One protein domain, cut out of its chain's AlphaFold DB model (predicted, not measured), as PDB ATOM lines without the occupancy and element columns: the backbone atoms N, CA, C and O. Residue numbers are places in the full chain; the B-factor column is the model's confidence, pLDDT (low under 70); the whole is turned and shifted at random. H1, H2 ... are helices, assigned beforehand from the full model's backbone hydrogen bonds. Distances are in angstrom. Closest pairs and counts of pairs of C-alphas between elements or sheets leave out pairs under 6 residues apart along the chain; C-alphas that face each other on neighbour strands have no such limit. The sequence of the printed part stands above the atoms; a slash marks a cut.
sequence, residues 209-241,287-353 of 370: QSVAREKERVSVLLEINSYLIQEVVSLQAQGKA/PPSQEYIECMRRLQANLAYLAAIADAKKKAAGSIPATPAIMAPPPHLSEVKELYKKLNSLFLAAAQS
ATOM      1  N   GLN A 209     203.818 347.141 359.481       73.38
ATOM      2  CA  GLN A 209     205.242 346.799 359.355       73.38
ATOM      3  C   GLN A 209     205.497 345.304 359.092       73.38
ATOM      4  O   GLN A 209     206.499 344.942 358.476       73.38
ATOM      5  N   SER A 210     204.621 344.413 359.553       74.44
ATOM      6  CA  SER A 210     204.723 342.976 359.272       74.44
ATOM      7  C   SER A 210     204.305 342.668 357.836       74.44
ATOM      8  O   SER A 210     205.008 341.930 357.153       74.44
ATOM      9  N   VAL A 211     203.251 343.324 357.339       79.00
ATOM     10  CA  VAL A 211     202.837 343.238 355.928       79.00
ATOM     11  C   VAL A 211     203.911 343.819 354.999       79.00
ATOM     12  O   VAL A 211     204.234 343.208 353.985       79.00
ATOM     13  N   ALA A 212     204.509 344.964 355.349       81.38
ATOM     14  CA  ALA A 212     205.587 345.570 354.564       81.38
ATOM     15  C   ALA A 212     206.814 344.645 354.438       81.38
ATOM     16  O   ALA A 212     207.305 344.431 353.330       81.38
ATOM     17  N   ARG A 213     207.253 344.030 355.546       79.69
ATOM     18  CA  ARG A 213     208.358 343.054 355.537       79.69
ATOM     19  C   ARG A 213     208.023 341.789 354.753       79.69
ATOM     20  O   ARG A 213     208.900 341.256 354.084       79.69
ATOM     21  N   GLU A 214     206.776 341.322 354.790       82.12
ATOM     22  CA  GLU A 214     206.358 340.171 353.985       82.12
ATOM     23  C   GLU A 214     206.398 340.487 352.482       82.12
ATOM     24  O   GLU A 214     206.899 339.686 351.695       82.12
ATOM     25  N   LYS A 215     205.981 341.696 352.074       84.19
ATOM     26  CA  LYS A 215     206.149 342.156 350.684       84.19
ATOM     27  C   LYS A 215     207.625 342.199 350.272       84.19
ATOM     28  O   LYS A 215     207.939 341.804 349.154       84.19
ATOM     29  N   GLU A 216     208.526 342.628 351.158       86.81
ATOM     30  CA  GLU A 216     209.966 342.621 350.871       86.81
ATOM     31  C   GLU A 216     210.533 341.194 350.750       86.81
ATOM     32  O   GLU A 216     211.262 340.918 349.798       86.81
ATOM     33  N   ARG A 217     210.149 340.260 351.637       86.06
ATOM     34  CA  ARG A 217     210.529 338.834 351.524       86.06
ATOM     35  C   ARG A 217     210.103 338.242 350.189       86.06
ATOM     36  O   ARG A 217     210.923 337.634 349.509       86.06
ATOM     37  N   VAL A 218     208.838 338.441 349.810       87.00
ATOM     38  CA  VAL A 218     208.294 337.959 348.533       87.00
ATOM     39  C   VAL A 218     209.044 338.581 347.353       87.00
ATOM     40  O   VAL A 218     209.391 337.861 346.423       87.00
ATOM     41  N   SER A 219     209.370 339.878 347.406       90.31
ATOM     42  CA  SER A 219     210.161 340.545 346.362       90.31
ATOM     43  C   SER A 219     211.539 339.900 346.181       90.31
ATOM     44  O   SER A 219     211.890 339.520 345.067       90.31
ATOM     45  N   VAL A 220     212.294 339.711 347.270       88.12
ATOM     46  CA  VAL A 220     213.639 339.106 347.225       88.12
ATOM     47  C   VAL A 220     213.581 337.629 346.803       88.12
ATOM     48  O   VAL A 220     214.466 337.147 346.103       88.12
ATOM     49  N   LEU A 221     212.522 336.896 347.163       88.69
ATOM     50  CA  LEU A 221     212.298 335.523 346.692       88.69
ATOM     51  C   LEU A 221     212.031 335.439 345.185       88.69
ATOM     52  O   LEU A 221     212.538 334.529 344.533       88.69
ATOM     53  N   LEU A 222     211.246 336.366 344.628       91.38
ATOM     54  CA  LEU A 222     210.989 336.430 343.186       91.38
ATOM     55  C   LEU A 222     212.259 336.800 342.409       91.38
ATOM     56  O   LEU A 222     212.542 336.193 341.378       91.38
ATOM     57  N   GLU A 223     213.049 337.731 342.943       90.31
ATOM     58  CA  GLU A 223     214.362 338.113 342.416       90.31
ATOM     59  C   GLU A 223     215.312 336.905 342.376       90.31
ATOM     60  O   GLU A 223     215.779 336.529 341.300       90.31
ATOM     61  N   ILE A 224     215.482 336.196 343.500       89.56
ATOM     62  CA  ILE A 224     216.252 334.941 343.581       89.56
ATOM     63  C   ILE A 224     215.748 333.904 342.565       89.56
ATOM     64  O   ILE A 224     216.553 333.272 341.883       89.56
ATOM     65  N   ASN A 225     214.431 333.730 342.430       90.25
ATOM     66  CA  ASN A 225     213.858 332.776 341.478       90.25
ATOM     67  C   ASN A 225     214.196 333.115 340.020       90.25
ATOM     68  O   ASN A 225     214.378 332.192 339.229       90.25
ATOM     69  N   SER A 226     214.334 334.395 339.660       90.44
ATOM     70  CA  SER A 226     214.726 334.788 338.301       90.44
ATOM     71  C   SER A 226     216.146 334.322 337.943       90.44
ATOM     72  O   SER A 226     216.336 333.730 336.882       90.44
ATOM     73  N   TYR A 227     217.112 334.481 338.856       89.50
ATOM     74  CA  TYR A 227     218.484 333.985 338.687       89.50
ATOM     75  C   TYR A 227     218.550 332.454 338.637       89.50
ATOM     76  O   TYR A 227     219.254 331.886 337.806       89.50
ATOM     77  N   LEU A 228     217.779 331.768 339.486       88.88
ATOM     78  CA  LEU A 228     217.719 330.302 339.490       88.88
ATOM     79  C   LEU A 228     217.160 329.743 338.180       88.88
ATOM     80  O   LEU A 228     217.681 328.760 337.667       88.88
ATOM     81  N   ILE A 229     216.121 330.368 337.620       92.19
ATOM     82  CA  ILE A 229     215.546 329.953 336.334       92.19
ATOM     83  C   ILE A 229     216.559 330.163 335.198       92.19
ATOM     84  O   ILE A 229     216.715 329.273 334.362       92.19
ATOM     85  N   GLN A 230     217.287 331.284 335.190       90.19
ATOM     86  CA  GLN A 230     218.366 331.523 334.223       90.19
ATOM     87  C   GLN A 230     219.461 330.450 334.320       90.19
ATOM     88  O   GLN A 230     219.864 329.893 333.297       90.19
ATOM     89  N   GLU A 231     219.886 330.088 335.534       87.56
ATOM     90  CA  GLU A 231     220.900 329.046 335.731       87.56
ATOM     91  C   GLU A 231     220.380 327.647 335.356       87.56
ATOM     92  O   GLU A 231     221.095 326.880 334.719       87.56
ATOM     93  N   VAL A 232     219.117 327.313 335.643       88.94
ATOM     94  CA  VAL A 232     218.492 326.056 335.180       88.94
ATOM     95  C   VAL A 232     218.524 325.949 333.653       88.94
ATOM     96  O   VAL A 232     218.888 324.895 333.130       88.94
ATOM     97  N   VAL A 233     218.205 327.032 332.933       89.12
ATOM     98  CA  VAL A 233     218.279 327.079 331.461       89.12
ATOM     99  C   VAL A 233     219.729 326.959 330.974       89.12
ATOM    100  O   VAL A 233     220.001 326.193 330.049       89.12
ATOM    101  N   SER A 234     220.675 327.641 331.626       88.00
ATOM    102  CA  SER A 234     222.115 327.543 331.343       88.00
ATOM    103  C   SER A 234     222.636 326.106 331.499       88.00
ATOM    104  O   SER A 234     223.279 325.562 330.600       88.00
ATOM    105  N   LEU A 235     222.297 325.438 332.604       87.69
ATOM    106  CA  LEU A 235     222.692 324.057 332.891       87.69
ATOM    107  C   LEU A 235     222.006 323.046 331.954       87.69
ATOM    108  O   LEU A 235     222.622 322.046 331.574       87.69
ATOM    109  N   GLN A 236     220.768 323.305 331.523       88.06
ATOM    110  CA  GLN A 236     220.096 322.520 330.479       88.06
ATOM    111  C   GLN A 236     220.794 322.666 329.121       88.06
ATOM    112  O   GLN A 236     221.092 321.651 328.492       88.06
ATOM    113  N   ALA A 237     221.138 323.890 328.707       85.12
ATOM    114  CA  ALA A 237     221.879 324.150 327.470       85.12
ATOM    115  C   ALA A 237     223.285 323.516 327.474       85.12
ATOM    116  O   ALA A 237     223.751 323.031 326.446       85.12
ATOM    117  N   GLN A 238     223.934 323.439 328.641       83.19
ATOM    118  CA  GLN A 238     225.205 322.728 328.847       83.19
ATOM    119  C   GLN A 238     225.065 321.188 328.887       83.19
ATOM    120  O   GLN A 238     226.057 320.490 329.091       83.19
ATOM    121  N   GLY A 239     223.853 320.629 328.767       82.06
ATOM    122  CA  GLY A 239     223.598 319.187 328.884       82.06
ATOM    123  C   GLY A 239     223.750 318.617 330.304       82.06
ATOM    124  O   GLY A 239     223.647 317.404 330.499       82.06
ATOM    125  N   LYS A 240     223.955 319.471 331.315       80.75
ATOM    126  CA  LYS A 240     224.140 319.089 332.727       80.75
ATOM    127  C   LYS A 240     222.850 318.637 333.416       80.75
ATOM    128  O   LYS A 240     222.909 318.054 334.492       80.75
ATOM    129  N   ALA A 241     221.692 318.833 332.788       77.19
ATOM    130  CA  ALA A 241     220.392 318.409 333.310       77.19
ATOM    131  C   ALA A 241     220.135 316.885 333.290       77.19
ATOM    132  O   ALA A 241     219.082 316.454 333.749       77.19
ATOM    133  N   PRO A 287     223.441 310.865 335.270       72.44
ATOM    134  CA  PRO A 287     222.767 311.601 336.331       72.44
ATOM    135  C   PRO A 287     222.971 313.111 336.119       72.44
ATOM    136  O   PRO A 287     224.045 313.510 335.654       72.44
ATOM    137  N   PRO A 288     221.967 313.951 336.430       82.00
ATOM    138  CA  PRO A 288     222.132 315.398 336.391       82.00
ATOM    139  C   PRO A 288     223.301 315.847 337.270       82.00
ATOM    140  O   PRO A 288     223.613 315.215 338.280       82.00
ATOM    141  N   SER A 289     223.935 316.955 336.893       84.38
ATOM    142  CA  SER A 289     225.055 317.504 337.648       84.38
ATOM    143  C   SER A 289     224.609 317.987 339.032       84.38
ATOM    144  O   SER A 289     223.447 318.349 339.247       84.38
ATOM    145  N   GLN A 290     225.547 317.997 339.981       82.06
ATOM    146  CA  GLN A 290     225.299 318.398 341.369       82.06
ATOM    147  C   GLN A 290     224.676 319.806 341.437       82.06
ATOM    148  O   GLN A 290     223.718 320.031 342.175       82.06
ATOM    149  N   GLU A 291     225.176 320.723 340.606       82.62
ATOM    150  CA  GLU A 291     224.726 322.110 340.491       82.62
ATOM    151  C   GLU A 291     223.277 322.193 339.999       82.62
ATOM    152  O   GLU A 291     222.480 322.946 340.557       82.62
ATOM    153  N   TYR A 292     222.901 321.369 339.012       86.19
ATOM    154  CA  TYR A 292     221.529 321.305 338.504       86.19
ATOM    155  C   TYR A 292     220.557 320.765 339.557       86.19
ATOM    156  O   TYR A 292     219.489 321.342 339.766       86.19
ATOM    157  N   ILE A 293     220.935 319.689 340.258       85.75
ATOM    158  CA  ILE A 293     220.127 319.109 341.342       85.75
ATOM    159  C   ILE A 293     219.914 320.139 342.456       85.75
ATOM    160  O   ILE A 293     218.796 320.289 342.954       85.75
ATOM    161  N   GLU A 294     220.970 320.847 342.856       82.44
ATOM    162  CA  GLU A 294     220.906 321.850 343.912       82.44
ATOM    163  C   GLU A 294     220.064 323.061 343.497       82.44
ATOM    164  O   GLU A 294     219.156 323.442 344.238       82.44
ATOM    165  N   CYS A 295     220.286 323.606 342.296       85.50
ATOM    166  CA  CYS A 295     219.533 324.735 341.752       85.50
ATOM    167  C   CYS A 295     218.030 324.413 341.618       85.50
ATOM    168  O   CYS A 295     217.183 325.177 342.089       85.50
ATOM    169  N   MET A 296     217.683 323.230 341.092       87.81
ATOM    170  CA  MET A 296     216.293 322.766 340.990       87.81
ATOM    171  C   MET A 296     215.637 322.551 342.360       87.81
ATOM    172  O   MET A 296     214.520 323.018 342.586       87.81
ATOM    173  N   ARG A 297     216.327 321.894 343.305       85.56
ATOM    174  CA  ARG A 297     215.837 321.681 344.683       85.56
ATOM    175  C   ARG A 297     215.561 323.012 345.389       85.56
ATOM    176  O   ARG A 297     214.556 323.171 346.083       85.56
ATOM    177  N   ARG A 298     216.456 323.978 345.194       85.00
ATOM    178  CA  ARG A 298     216.343 325.357 345.669       85.00
ATOM    179  C   ARG A 298     215.117 326.059 345.073       85.00
ATOM    180  O   ARG A 298     214.320 326.607 345.835       85.00
ATOM    181  N   LEU A 299     214.942 326.017 343.752       87.94
ATOM    182  CA  LEU A 299     213.805 326.635 343.061       87.94
ATOM    183  C   LEU A 299     212.469 326.061 343.562       87.94
ATOM    184  O   LEU A 299     211.563 326.816 343.913       87.94
ATOM    185  N   GLN A 300     212.379 324.734 343.697       87.19
ATOM    186  CA  GLN A 300     211.210 324.046 344.258       87.19
ATOM    187  C   GLN A 300     210.874 324.523 345.681       87.19
ATOM    188  O   GLN A 300     209.717 324.830 345.964       87.19
ATOM    189  N   ALA A 301     211.873 324.643 346.564       83.62
ATOM    190  CA  ALA A 301     211.666 325.109 347.937       83.62
ATOM    191  C   ALA A 301     211.125 326.550 348.001       83.62
ATOM    192  O   ALA A 301     210.233 326.844 348.800       83.62
ATOM    193  N   ASN A 302     211.626 327.442 347.143       86.81
ATOM    194  CA  ASN A 302     211.163 328.828 347.083       86.81
ATOM    195  C   ASN A 302     209.723 328.928 346.543       86.81
ATOM    196  O   ASN A 302     208.914 329.680 347.087       86.81
ATOM    197  N   LEU A 303     209.382 328.154 345.505       88.88
ATOM    198  CA  LEU A 303     208.025 328.105 344.946       88.88
ATOM    199  C   LEU A 303     207.013 327.530 345.952       88.88
ATOM    200  O   LEU A 303     205.927 328.088 346.108       88.88
ATOM    201  N   ALA A 304     207.382 326.477 346.688       84.56
ATOM    202  CA  ALA A 304     206.544 325.897 347.739       84.56
ATOM    203  C   ALA A 304     206.249 326.894 348.877       84.56
ATOM    204  O   ALA A 304     205.124 326.959 349.371       84.56
ATOM    205  N   TYR A 305     207.231 327.715 349.266       83.62
ATOM    206  CA  TYR A 305     207.032 328.763 350.271       83.62
ATOM    207  C   TYR A 305     206.090 329.879 349.780       83.62
ATOM    208  O   TYR A 305     205.190 330.286 350.515       83.62
ATOM    209  N   LEU A 306     206.227 330.326 348.524       87.38
ATOM    210  CA  LEU A 306     205.310 331.308 347.926       87.38
ATOM    211  C   LEU A 306     203.867 330.779 347.839       87.38
ATOM    212  O   LEU A 306     202.932 331.520 348.141       87.38
ATOM    213  N   ALA A 307     203.685 329.499 347.494       85.25
ATOM    214  CA  ALA A 307     202.378 328.843 347.518       85.25
ATOM    215  C   ALA A 307     201.779 328.820 348.937       85.25
ATOM    216  O   ALA A 307     200.643 329.250 349.130       85.25
ATOM    217  N   ALA A 308     202.567 328.439 349.950       81.75
ATOM    218  CA  ALA A 308     202.115 328.415 351.342       81.75
ATOM    219  C   ALA A 308     201.680 329.800 351.868       81.75
ATOM    220  O   ALA A 308     200.685 329.893 352.590       81.75
ATOM    221  N   ILE A 309     202.366 330.887 351.485       79.00
ATOM    222  CA  ILE A 309     201.929 332.261 351.810       79.00
ATOM    223  C   ILE A 309     200.594 332.590 351.126       79.00
ATOM    224  O   ILE A 309     199.706 333.181 351.748       79.00
ATOM    225  N   ALA A 310     200.443 332.228 349.847       81.69
ATOM    226  CA  ALA A 310     199.227 332.495 349.084       81.69
ATOM    227  C   ALA A 310     198.006 331.765 349.676       81.69
ATOM    228  O   ALA A 310     196.948 332.378 349.844       81.69
ATOM    229  N   ASP A 311     198.172 330.499 350.070       75.62
ATOM    230  CA  ASP A 311     197.126 329.703 350.716       75.62
ATOM    231  C   ASP A 311     196.779 330.228 352.115       75.62
ATOM    232  O   ASP A 311     195.600 330.417 352.427       75.62
ATOM    233  N   ALA A 312     197.782 330.560 352.935       70.19
ATOM    234  CA  ALA A 312     197.571 331.122 354.272       70.19
ATOM    235  C   ALA A 312     196.809 332.459 354.246       70.19
ATOM    236  O   ALA A 312     196.056 332.764 355.172       70.19
ATOM    237  N   LYS A 313     196.942 333.240 353.165       67.31
ATOM    238  CA  LYS A 313     196.186 334.483 352.953       67.31
ATOM    239  C   LYS A 313     194.713 334.251 352.575       67.31
ATOM    240  O   LYS A 313     193.907 335.170 352.707       67.31
ATOM    241  N   LYS A 314     194.347 333.051 352.106       65.44
ATOM    242  CA  LYS A 314     192.987 332.703 351.651       65.44
ATOM    243  C   LYS A 314     192.250 331.743 352.595       65.44
ATOM    244  O   LYS A 314     191.021 331.721 352.589       65.44
ATOM    245  N   LYS A 315     192.966 330.961 353.411       55.97
ATOM    246  CA  LYS A 315     192.387 330.006 354.366       55.97
ATOM    247  C   LYS A 315     193.210 329.986 355.660       55.97
ATOM    248  O   LYS A 315     194.324 329.471 355.684       55.97
ATOM    249  N   ALA A 316     192.636 330.491 356.754       52.44
ATOM    250  CA  ALA A 316     193.308 330.724 358.044       52.44
ATOM    251  C   ALA A 316     193.712 329.455 358.844       52.44
ATOM    252  O   ALA A 316     193.846 329.507 360.062       52.44
ATOM    253  N   ALA A 317     193.879 328.307 358.178       48.53
ATOM    254  CA  ALA A 317     194.148 327.001 358.786       48.53
ATOM    255  C   ALA A 317     195.344 326.250 358.160       48.53
ATOM    256  O   ALA A 317     195.631 325.124 358.554       48.53
ATOM    257  N   GLY A 318     196.039 326.843 357.181       48.75
ATOM    258  CA  GLY A 318     197.283 326.290 356.639       48.75
ATOM    259  C   GLY A 318     198.487 326.730 357.469       48.75
ATOM    260  O   GLY A 318     198.841 327.908 357.461       48.75
ATOM    261  N   SER A 319     199.137 325.802 358.172       48.75
ATOM    262  CA  SER A 319     200.409 326.074 358.849       48.75
ATOM    263  C   SER A 319     201.502 326.350 357.814       48.75
ATOM    264  O   SER A 319     201.946 325.425 357.130       48.75
ATOM    265  N   ILE A 320     201.956 327.602 357.701       53.12
ATOM    266  CA  ILE A 320     203.129 327.929 356.879       53.12
ATOM    267  C   ILE A 320     204.329 327.176 357.480       53.12
ATOM    268  O   ILE A 320     204.592 327.354 358.673       53.12
ATOM    269  N   PRO A 321     205.047 326.333 356.712       51.03
ATOM    270  CA  PRO A 321     206.161 325.559 357.244       51.03
ATOM    271  C   PRO A 321     207.233 326.495 357.811       51.03
ATOM    272  O   PRO A 321     207.757 327.368 357.112       51.03
ATOM    273  N   ALA A 322     207.522 326.330 359.102       52.62
ATOM    274  CA  ALA A 322     208.470 327.158 359.828       52.62
ATOM    275  C   ALA A 322     209.889 326.899 359.303       52.62
ATOM    276  O   ALA A 322     210.462 325.855 359.585       52.62
ATOM    277  N   THR A 323     210.395 327.880 358.548       46.28
ATOM    278  CA  THR A 323     211.669 327.908 357.808       46.28
ATOM    279  C   THR A 323     211.836 326.799 356.747       46.28
ATOM    280  O   THR A 323     211.880 325.608 357.052       46.28
ATOM    281  N   PRO A 324     212.018 327.151 355.456       53.25
ATOM    282  CA  PRO A 324     212.490 326.186 354.475       53.25
ATOM    283  C   PRO A 324     213.941 325.814 354.816       53.25
ATOM    284  O   PRO A 324     214.870 326.556 354.499       53.25
ATOM    285  N   ALA A 325     214.155 324.641 355.418       47.03
ATOM    286  CA  ALA A 325     215.481 324.126 355.799       47.03
ATOM    287  C   ALA A 325     216.489 324.029 354.631       47.03
ATOM    288  O   ALA A 325     217.681 323.828 354.832       47.03
ATOM    289  N   ILE A 326     216.015 324.205 353.395       53.34
ATOM    290  CA  ILE A 326     216.817 324.225 352.173       53.34
ATOM    291  C   ILE A 326     217.487 325.598 351.943       53.34
ATOM    292  O   ILE A 326     218.327 325.674 351.068       53.34
ATOM    293  N   MET A 327     217.191 326.681 352.688       59.62
ATOM    294  CA  MET A 327     217.622 328.094 352.463       59.62
ATOM    295  C   MET A 327     219.141 328.449 352.393       59.62
ATOM    296  O   MET A 327     219.480 329.632 352.345       59.62
ATOM    297  N   ALA A 328     220.061 327.486 352.289       58.59
ATOM    298  CA  ALA A 328     221.477 327.738 351.974       58.59
ATOM    299  C   ALA A 328     221.694 328.117 350.481       58.59
ATOM    300  O   ALA A 328     221.273 327.359 349.604       58.59
ATOM    301  N   PRO A 329     222.295 329.274 350.138       62.81
ATOM    302  CA  PRO A 329     222.454 329.706 348.740       62.81
ATOM    303  C   PRO A 329     223.255 328.688 347.908       62.81
ATOM    304  O   PRO A 329     224.242 328.170 348.432       62.81
ATOM    305  N   PRO A 330     222.900 328.442 346.626       68.25
ATOM    306  CA  PRO A 330     223.698 327.580 345.755       68.25
ATOM    307  C   PRO A 330     225.148 328.092 345.686       68.25
ATOM    308  O   PRO A 330     225.354 329.279 345.408       68.25
ATOM    309  N   PRO A 331     226.164 327.245 345.921       62.03
ATOM    310  CA  PRO A 331     227.542 327.679 346.158       62.03
ATOM    311  C   PRO A 331     228.224 328.287 344.923       62.03
ATOM    312  O   PRO A 331     229.252 328.941 345.066       62.03
ATOM    313  N   HIS A 332     227.651 328.089 343.733       64.44
ATOM    314  CA  HIS A 332     228.141 328.602 342.453       64.44
ATOM    315  C   HIS A 332     227.533 329.961 342.047       64.44
ATOM    316  O   HIS A 332     228.079 330.622 341.168       64.44
ATOM    317  N   LEU A 333     226.447 330.422 342.690       72.25
ATOM    318  CA  LEU A 333     225.765 331.679 342.343       72.25
ATOM    319  C   LEU A 333     226.073 332.791 343.358       72.25
ATOM    320  O   LEU A 333     225.305 333.058 344.287       72.25
ATOM    321  N   SER A 334     227.206 333.470 343.161       70.88
ATOM    322  CA  SER A 334     227.675 334.569 344.023       70.88
ATOM    323  C   SER A 334     226.674 335.724 344.160       70.88
ATOM    324  O   SER A 334     226.526 336.268 345.247       70.88
ATOM    325  N   GLU A 335     225.949 336.064 343.096       73.69
ATOM    326  CA  GLU A 335     224.943 337.140 343.088       73.69
ATOM    327  C   GLU A 335     223.716 336.769 343.946       73.69
ATOM    328  O   GLU A 335     223.266 337.522 344.812       73.69
ATOM    329  N   VAL A 336     223.265 335.516 343.834       78.31
ATOM    330  CA  VAL A 336     222.189 334.941 344.658       78.31
ATOM    331  C   VAL A 336     222.581 334.871 346.144       78.31
ATOM    332  O   VAL A 336     221.716 334.979 347.016       78.31
ATOM    333  N   LYS A 337     223.875 334.752 346.473       79.25
ATOM    334  CA  LYS A 337     224.380 334.726 347.859       79.25
ATOM    335  C   LYS A 337     224.074 336.016 348.631       79.25
ATOM    336  O   LYS A 337     223.735 335.943 349.815       79.25
ATOM    337  N   GLU A 338     224.156 337.180 347.986       81.62
ATOM    338  CA  GLU A 338     223.844 338.466 348.627       81.62
ATOM    339  C   GLU A 338     222.342 338.614 348.885       81.62
ATOM    340  O   GLU A 338     221.929 338.969 349.995       81.62
ATOM    341  N   LEU A 339     221.516 338.217 347.913       82.31
ATOM    342  CA  LEU A 339     220.062 338.162 348.062       82.31
ATOM    343  C   LEU A 339     219.643 337.198 349.184       82.31
ATOM    344  O   LEU A 339     218.783 337.539 349.994       82.31
ATOM    345  N   TYR A 340     220.305 336.043 349.326       82.56
ATOM    346  CA  TYR A 340     220.084 335.141 350.466       82.56
ATOM    347  C   TYR A 340     220.493 335.750 351.808       82.56
ATOM    348  O   TYR A 340     219.818 335.511 352.810       82.56
ATOM    349  N   LYS A 341     221.560 336.553 351.866       82.06
ATOM    350  CA  LYS A 341     221.940 337.281 353.088       82.06
ATOM    351  C   LYS A 341     220.868 338.310 353.467       82.06
ATOM    352  O   LYS A 341     220.469 338.363 354.633       82.06
ATOM    353  N   LYS A 342     220.347 339.061 352.488       82.62
ATOM    354  CA  LYS A 342     219.219 339.986 352.681       82.62
ATOM    355  C   LYS A 342     217.968 339.243 353.162       82.62
ATOM    356  O   LYS A 342     217.395 339.608 354.185       82.62
ATOM    357  N   LEU A 343     217.592 338.158 352.486       82.25
ATOM    358  CA  LEU A 343     216.411 337.362 352.812       82.25
ATOM    359  C   LEU A 343     216.489 336.747 354.221       82.25
ATOM    360  O   LEU A 343     215.525 336.841 354.978       82.25
ATOM    361  N   ASN A 344     217.641 336.195 354.618       81.62
ATOM    362  CA  ASN A 344     217.853 335.683 355.977       81.62
ATOM    363  C   ASN A 344     217.692 336.782 357.043       81.62
ATOM    364  O   ASN A 344     217.041 336.548 358.060       81.62
ATOM    365  N   SER A 345     218.196 337.998 356.798       81.00
ATOM    366  CA  SER A 345     217.980 339.145 357.696       81.00
ATOM    367  C   SER A 345     216.484 339.440 357.901       81.00
ATOM    368  O   SER A 345     216.022 339.604 359.033       81.00
ATOM    369  N   LEU A 346     215.688 339.392 356.824       78.38
ATOM    370  CA  LEU A 346     214.234 339.584 356.882       78.38
ATOM    371  C   LEU A 346     213.504 338.482 357.672       78.38
ATOM    372  O   LEU A 346     212.430 338.752 358.219       78.38
ATOM    373  N   PHE A 347     214.056 337.265 357.757       76.25
ATOM    374  CA  PHE A 347     213.536 336.186 358.608       76.25
ATOM    375  C   PHE A 347     213.951 336.338 360.081       76.25
ATOM    376  O   PHE A 347     213.094 336.234 360.958       76.25
ATOM    377  N   LEU A 348     215.214 336.667 360.379       71.94
ATOM    378  CA  LEU A 348     215.665 336.896 361.762       71.94
ATOM    379  C   LEU A 348     214.941 338.091 362.406       71.94
ATOM    380  O   LEU A 348     214.471 337.996 363.542       71.94
ATOM    381  N   ALA A 349     214.754 339.180 361.656       59.47
ATOM    382  CA  ALA A 349     213.965 340.328 362.099       59.47
ATOM    383  C   ALA A 349     212.488 339.967 362.364       59.47
ATOM    384  O   ALA A 349     211.833 340.622 363.176       59.47
ATOM    385  N   ALA A 350     211.948 338.929 361.708       59.16
ATOM    386  CA  ALA A 350     210.605 338.411 361.982       59.16
ATOM    387  C   ALA A 350     210.522 337.841 363.401       59.16
ATOM    388  O   ALA A 350     209.696 338.293 364.196       59.16
ATOM    389  N   ALA A 351     211.418 336.898 363.708       59.94
ATOM    390  CA  ALA A 351     211.445 336.159 364.964       59.94
ATOM    391  C   ALA A 351     211.607 337.094 366.171       59.94
ATOM    392  O   ALA A 351     210.860 336.986 367.140       59.94
ATOM    393  N   GLN A 352     212.507 338.078 366.076       53.94
ATOM    394  CA  GLN A 352     212.715 339.066 367.141       53.94
ATOM    395  C   GLN A 352     211.458 339.917 367.393       53.94
ATOM    396  O   GLN A 352     211.051 340.097 368.537       53.94
ATOM    397  N   SER A 353     210.777 340.367 366.331       51.12
ATOM    398  CA  SER A 353     209.558 341.189 366.453       51.12
ATOM    399  C   SER A 353     208.299 340.435 366.908       51.12
ATOM    400  O   SER A 353     207.294 341.074 367.203       51.12
TER     401      SER A 353
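Overview. This is residues 209 to 241 and 287 to 353 of the 370 residues of an uncharacterized protein of Endocarpon pusillum (strain Z07020 / HMAS-L-300199) (UniProt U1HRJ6). What shape is this? Two helices, H2 and H3, pack on one longer helix, H1, and an unnamed stretch, residues 313 to 333, folds back between their far ends. What makes it up? The printed part has 100 residues, with helices H1, H2, H3 in that order, no named strand, class all helix. It is compact, radius of gyration of the C-alphas 14.6 A, but elongated, spanning 43 by 27 by 19 A.

Arrangement. What touches the first helix? H1, residues 209 to 237, touches H2, residues 290 to 312, at a shallow tilt of 32 degrees, opposite ways; their closest C-alphas, of Leu 228 and Cys 295, are 6.3 A apart. H1 touches H3, residues 334 to 353, at a shallow tilt of 25 degrees, opposite ways; their closest C-alphas, of Ile 224 and Val 336, are 6.0 A apart. H2 and H3 are apart. Are the backbones bonded? Every O i to N i+4 pair is within hydrogen-bond range in H1 and H2, 13 of 16 in H3.

Along the chain. Where are the ends? C-alpha 209 is at (205.242, 346.799, 359.355), C-alpha 353 at (209.558, 341.189, 366.453). How long are the helices? From first to last C-alpha, H1 measures 42.5 A, H2 33.1 A and H3 29.6 A.

Size, cuts and confidence. Where is it cut? Residues 242 to 286 are not printed; C-alphas 241 and 287 are 7.8 A apart. What is uncertain? Residues 313 to 332, in the long link from H2 to H3, and 349 to 353 are under pLDDT 70.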